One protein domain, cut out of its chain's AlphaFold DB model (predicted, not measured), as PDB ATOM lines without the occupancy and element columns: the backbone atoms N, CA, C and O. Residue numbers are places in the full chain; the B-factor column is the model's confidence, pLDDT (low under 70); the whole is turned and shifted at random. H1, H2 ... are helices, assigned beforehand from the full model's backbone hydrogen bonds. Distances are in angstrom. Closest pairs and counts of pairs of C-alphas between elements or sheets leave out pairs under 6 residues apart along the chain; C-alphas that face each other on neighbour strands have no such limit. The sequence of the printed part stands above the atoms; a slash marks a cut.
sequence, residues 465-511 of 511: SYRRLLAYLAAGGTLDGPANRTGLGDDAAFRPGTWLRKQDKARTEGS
ATOM      1  N   SER A 465      19.189   3.546   3.809       89.81
ATOM      2  CA  SER A 465      18.236   4.521   4.351       89.81
ATOM      3  C   SER A 465      16.897   3.882   4.723       89.81
ATOM      4  O   SER A 465      16.323   4.224   5.754       89.81
ATOM      5  N   TYR A 466      16.433   2.911   3.935       90.62
ATOM      6  CA  TYR A 466      15.245   2.119   4.240       90.62
ATOM      7  C   TYR A 466      15.426   1.302   5.527       90.62
ATOM      8  O   TYR A 466      14.568   1.330   6.406       90.62
ATOM      9  N   ARG A 467      16.583   0.656   5.709       90.12
ATOM     10  CA  ARG A 467      16.907  -0.080   6.944       90.12
ATOM     11  C   ARG A 467      16.993   0.833   8.170       90.12
ATOM     12  O   ARG A 467      16.494   0.466   9.229       90.12
ATOM     13  N   ARG A 468      17.550   2.042   8.021       90.38
ATOM     14  CA  ARG A 468      17.542   3.077   9.074       90.38
ATOM     15  C   ARG A 468      16.120   3.511   9.435       90.38
ATOM     16  O   ARG A 468      15.828   3.711  10.610       90.38
ATOM     17  N   LEU A 469      15.217   3.601   8.453       89.94
ATOM     18  CA  LEU A 469      13.800   3.860   8.709       89.94
ATOM     19  C   LEU A 469      13.130   2.707   9.466       89.94
ATOM     20  O   LEU A 469      12.414   2.972  10.425       89.94
ATOM     21  N   LEU A 470      13.381   1.451   9.089       89.75
ATOM     22  CA  LEU A 470      12.844   0.295   9.815       89.75
ATOM     23  C   LEU A 470      13.313   0.270  11.277       89.75
ATOM     24  O   LEU A 470      12.492   0.081  12.172       89.75
ATOM     25  N   ALA A 471      14.600   0.531  11.529       88.50
ATOM     26  CA  ALA A 471      15.142   0.636  12.885       88.50
ATOM     27  C   ALA A 471      14.499   1.788  13.679       88.50
ATOM     28  O   ALA A 471      14.140   1.621  14.841       88.50
ATOM     29  N   TYR A 472      14.286   2.940  13.036       90.31
ATOM     30  CA  TYR A 472      13.588   4.077  13.634       90.31
ATOM     31  C   TYR A 472      12.142   3.739  14.035       90.31
ATOM     32  O   TYR A 472      11.721   4.095  15.133       90.31
ATOM     33  N   LEU A 473      11.392   3.034  13.182       90.50
ATOM     34  CA  LEU A 473      10.026   2.601  13.500       90.50
ATOM     35  C   LEU A 473      10.008   1.568  14.632       90.50
ATOM     36  O   LEU A 473       9.178   1.663  15.531       90.50
ATOM     37  N   ALA A 474      10.955   0.626  14.630       89.62
ATOM     38  CA  ALA A 474      11.102  -0.354  15.706       89.62
ATOM     39  C   ALA A 474      11.409   0.305  17.064       89.62
ATOM     40  O   ALA A 474      10.956  -0.180  18.096       89.62
ATOM     41  N   ALA A 475      12.113   1.440  17.065       89.12
ATOM     42  CA  ALA A 475      12.385   2.250  18.254       89.12
ATOM     43  C   ALA A 475      11.204   3.148  18.695       89.12
ATOM     44  O   ALA A 475      11.380   4.009  19.555       89.12
ATOM     45  N   GLY A 476      10.012   2.985  18.105       89.38
ATOM     46  CA  GLY A 476       8.812   3.769  18.431       89.38
ATOM     47  C   GLY A 476       8.660   5.066  17.631       89.38
ATOM     48  O   GLY A 476       7.854   5.926  17.984       89.38
ATOM     49  N   GLY A 477       9.434   5.235  16.558       87.56
ATOM     50  CA  GLY A 477       9.332   6.383  15.665       87.56
ATOM     51  C   GLY A 477       8.029   6.412  14.862       87.56
ATOM     52  O   GLY A 477       7.452   5.375  14.543       87.56
ATOM     53  N   THR A 478       7.571   7.609  14.484       87.69
ATOM     54  CA  THR A 478       6.328   7.807  13.718       87.69
ATOM     55  C   THR A 478       6.616   8.115  12.252       87.69
ATOM     56  O   THR A 478       7.635   8.718  11.914       87.69
ATOM     57  N   LEU A 479       5.717   7.750  11.332       86.75
ATOM     58  CA  LEU A 479       5.841   8.161   9.925       86.75
ATOM     59  C   LEU A 479       5.453   9.635   9.719       86.75
ATOM     60  O   LEU A 479       6.062  10.302   8.883       86.75
ATOM     61  N   ASP A 480       4.622  10.198  10.599       83.56
ATOM     62  CA  ASP A 480       4.060  11.553  10.479       83.56
ATOM     63  C   ASP A 480       4.796  12.600  11.319       83.56
ATOM     64  O   ASP A 480       5.222  12.324  12.444       83.56
ATOM     65  N   GLY A 481       4.986  13.799  10.767       82.62
ATOM     66  CA  GLY A 481       5.667  14.902  11.449       82.62
ATOM     67  C   GLY A 481       6.583  15.734  10.543       82.62
ATOM     68  O   GLY A 481       6.578  15.578   9.320       82.62
ATOM     69  N   PRO A 482       7.377  16.651  11.126       84.69
ATOM     70  CA  PRO A 482       8.214  17.570  10.363       84.69
ATOM     71  C   PRO A 482       9.378  16.848   9.667       84.69
ATOM     72  O   PRO A 482       9.965  15.903  10.197       84.69
ATOM     73  N   ALA A 483       9.753  17.319   8.471       83.06
ATOM     74  CA  ALA A 483      10.770  16.664   7.640       83.06
ATOM     75  C   ALA A 483      12.156  16.580   8.306       83.06
ATOM     76  O   ALA A 483      12.867  15.594   8.143       83.06
ATOM     77  N   ASN A 484      12.522  17.594   9.088       85.00
ATOM     78  CA  ASN A 484      13.817  17.705   9.755       85.00
ATOM     79  C   ASN A 484      13.904  16.957  11.095       85.00
ATOM     80  O   ASN A 484      14.913  17.107  11.787       85.00
ATOM     81  N   ARG A 485      12.889  16.165  11.470       88.69
ATOM     82  CA  ARG A 485      12.926  15.382  12.711       88.69
ATOM     83  C   ARG A 485      14.134  14.443  12.738       88.69
ATOM     84  O   ARG A 485      14.502  13.861  11.713       88.69
ATOM     85  N   THR A 486      14.737  14.310  13.910       88.00
ATOM     86  CA  THR A 486      15.884  13.434  14.161       88.00
ATOM     87  C   THR A 486      15.448  11.974  14.267       88.00
ATOM     88  O   THR A 486      14.292  11.679  14.577       88.00
ATOM     89  N   GLY A 487      16.378  11.055  14.008       86.38
ATOM     90  CA  GLY A 487      16.209   9.650  14.361       86.38
ATOM     91  C   GLY A 487      16.118   9.444  15.878       86.38
ATOM     92  O   GLY A 487      16.330  10.374  16.659       86.38
ATOM     93  N   LEU A 488      15.777   8.218  16.273       84.94
ATOM     94  CA  LEU A 488      15.693   7.761  17.662       84.94
ATOM     95  C   LEU A 488      16.807   6.744  17.943       84.94
ATOM     96  O   LEU A 488      17.401   6.207  17.005       84.94
ATOM     97  N   GLY A 489      17.060   6.471  19.226       78.31
ATOM     98  CA  GLY A 489      18.087   5.521  19.663       78.31
ATOM     99  C   GLY A 489      19.491   5.948  19.230       78.31
ATOM    100  O   GLY A 489      19.860   7.115  19.369       78.31
ATOM    101  N   ASP A 490      20.244   5.010  18.660       76.62
ATOM    102  CA  ASP A 490      21.671   5.172  18.346       76.62
ATOM    103  C   ASP A 490      21.952   5.937  17.036       76.62
ATOM    104  O   ASP A 490      23.109   6.145  16.670       76.62
ATOM    105  N   ASP A 491      20.919   6.385  16.310       83.06
ATOM    106  CA  ASP A 491      21.067   7.065  15.015       83.06
ATOM    107  C   ASP A 491      20.341   8.419  14.956       83.06
ATOM    108  O   ASP A 491      19.478   8.687  14.113       83.06
ATOM    109  N   ALA A 492      20.745   9.330  15.843       84.25
ATOM    110  CA  ALA A 492      20.256  10.710  15.873       84.25
ATOM    111  C   ALA A 492      20.590  11.511  14.595       84.25
ATOM    112  O   ALA A 492      20.009  12.573  14.359       84.25
ATOM    113  N   ALA A 493      21.512  11.026  13.754       87.88
ATOM    114  CA  ALA A 493      21.893  11.651  12.487       87.88
ATOM    115  C   ALA A 493      20.898  11.355  11.352       87.88
ATOM    116  O   ALA A 493      20.842  12.102  10.371       87.88
ATOM    117  N   PHE A 494      20.088  10.299  11.464       89.75
ATOM    118  CA  PHE A 494      19.065  10.001  10.467       89.75
ATOM    119  C   PHE A 494      17.967  11.076  10.460       89.75
ATOM    120  O   PHE A 494      17.633  11.670  11.487       89.75
ATOM    121  N   ARG A 495      17.416  11.366   9.278       92.06
ATOM    122  CA  ARG A 495      16.304  12.311   9.082       92.06
ATOM    123  C   ARG A 495      15.170  11.595   8.338       92.06
ATOM    124  O   ARG A 495      15.100  11.701   7.111       92.06
ATOM    125  N   PRO A 496      14.307  10.837   9.046       88.75
ATOM    126  CA  PRO A 496      13.281  10.005   8.412       88.75
ATOM    127  C   PRO A 496      12.296  10.816   7.561       88.75
ATOM    128  O   PRO A 496      11.961  10.399   6.456       88.75
ATOM    129  N   GLY A 497      11.891  12.008   8.013       88.06
ATOM    130  CA  GLY A 497      10.954  12.853   7.268       88.06
ATOM    131  C   GLY A 497      11.527  13.391   5.945       88.06
ATOM    132  O   GLY A 497      10.831  13.414   4.930       88.06
ATOM    133  N   THR A 498      12.811  13.759   5.918       89.31
ATOM    134  CA  THR A 498      13.522  14.157   4.691       89.31
ATOM    135  C   THR A 498      13.594  13.005   3.694       89.31
ATOM    136  O   THR A 498      13.368  13.205   2.500       89.31
ATOM    137  N   TRP A 499      13.884  11.793   4.172       89.12
ATOM    138  CA  TRP A 499      13.934  10.617   3.309       89.12
ATOM    139  C   TRP A 499      12.551  10.261   2.746       89.12
ATOM    140  O   TRP A 499      12.445  10.045   1.542       89.12
ATOM    141  N   LEU A 500      11.490  10.292   3.564       89.44
ATOM    142  CA  LEU A 500      10.107  10.037   3.128       89.44
ATOM    143  C   LEU A 500       9.641  11.028   2.053       89.44
ATOM    144  O   LEU A 500       9.112  10.604   1.030       89.44
ATOM    145  N   ARG A 501       9.918  12.332   2.214       87.50
ATOM    146  CA  ARG A 501       9.637  13.332   1.162       87.50
ATOM    147  C   ARG A 501      10.389  13.046  -0.134       87.50
ATOM    148  O   ARG A 501       9.837  13.239  -1.212       87.50
ATOM    149  N   LYS A 502      11.645  12.599  -0.040       87.25
ATOM    150  CA  LYS A 502      12.434  12.213  -1.217       87.25
ATOM    151  C   LYS A 502      11.802  11.019  -1.943       87.25
ATOM    152  O   LYS A 502      11.796  11.020  -3.169       87.25
ATOM    153  N   GLN A 503      11.250  10.046  -1.211       88.06
ATOM    154  CA  GLN A 503      10.549   8.904  -1.811       88.06
ATOM    155  C   GLN A 503       9.218   9.305  -2.447       88.06
ATOM    156  O   GLN A 503       8.918   8.863  -3.550       88.06
ATOM    157  N   ASP A 504       8.439  10.166  -1.789       84.00
ATOM    158  CA  ASP A 504       7.158  10.625  -2.333       84.00
ATOM    159  C   ASP A 504       7.356  11.432  -3.624       84.00
ATOM    160  O   ASP A 504       6.675  11.193  -4.618       84.00
ATOM    161  N   LYS A 505       8.393  12.282  -3.653       84.88
ATOM    162  CA  LYS A 505       8.808  13.002  -4.860       84.88
ATOM    163  C   LYS A 505       9.209  12.053  -5.998       84.88
ATOM    164  O   LYS A 505       8.725  12.209  -7.115       84.88
ATOM    165  N   ALA A 506      10.042  11.049  -5.713       80.75
ATOM    166  CA  ALA A 506      10.453  10.051  -6.704       80.75
ATOM    167  C   ALA A 506       9.255   9.249  -7.251       80.75
ATOM    168  O   ALA A 506       9.176   8.990  -8.450       80.75
ATOM    169  N   ARG A 507       8.269   8.936  -6.396       78.06
ATOM    170  CA  ARG A 507       7.019   8.273  -6.795       78.06
ATOM    171  C   ARG A 507       6.178   9.135  -7.736       78.06
ATOM    172  O   ARG A 507       5.617   8.606  -8.689       78.06
ATOM    173  N   THR A 508       6.076  10.440  -7.480       76.62
ATOM    174  CA  THR A 508       5.326  11.368  -8.346       76.62
ATOM    175  C   THR A 508       6.032  11.681  -9.664       76.62
ATOM    176  O   THR A 508       5.362  12.006 -10.639       76.62
ATOM    177  N   GLU A 509       7.362  11.579  -9.708       74.06
ATOM    178  CA  GLU A 509       8.181  11.913 -10.885       74.06
ATOM    179  C   GLU A 509       8.512  10.692 -11.772       74.06
ATOM    180  O   GLU A 509       9.053  10.868 -12.860       74.06
ATOM    181  N   GLY A 510       8.132   9.472 -11.366       51.56
ATOM    182  CA  GLY A 510       8.168   8.274 -12.216       51.56
ATOM    183  C   GLY A 510       9.567   7.722 -12.524       51.56
ATOM    184  O   GLY A 510       9.790   7.258 -13.643       51.56
ATOM    185  N   SER A 511      10.502   7.776 -11.565       47.12
ATOM    186  CA  SER A 511      11.882   7.261 -11.707       47.12
ATOM    187  C   SER A 511      12.152   5.962 -10.963       47.12
ATOM    188  O   SER A 511      11.834   5.944  -9.748       47.12
TER     189      SER A 511
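AT A GLANCE: This is residues 465 to 511 of the 511 residues of the protein "Helicase C-terminal domain-containing protein" of Kitasatospora cheerisanensis KCTC 2395 (UniProt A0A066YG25). A small compact head, made of H1, the looping link of residues 475 to 495 and the first residues of H2, has one arm: residues 502 to 511, of which 502 to 509 belong to H2, stick out from it. The printed part has 47 residues with two named helices, H1 then H2, and no named strand; the class is all helix. It is compact, with a radius of gyration of the C-alphas of 10.8 A, and elongated, spanning 33 by 20 by 16 A.

IN THESE COORDINATES: H1, residues 465 to 474, begins at C-alpha 465 (18.236, 4.521, 4.351) and is 14.3 A long. H2, residues 496 to 509, is 20.1 A long and ends at C-alpha 509 (8.181, 11.913, -10.885).

HOW THE PARTS SIT: H1 and H2 only just touch, with 3 pairs of C-alphas within 8 A; the closest are those of Leu 469 and Pro 496, 6.2 A apart. H2 touches H1 with residues 496 to 499 alone. They run opposite ways at a steep tilt of 51 degrees. In H1 and H2 every O i to N i+4 pair is within hydrogen-bond range.

THE WHOLE: The two C-alphas farthest apart, those of Asp 490 and Gly 510, are 33.6 A apart. The link from H1 to H2 is long, 21 residues. The printed part has no cut; pLDDT is under 70 at residues 510 to 511.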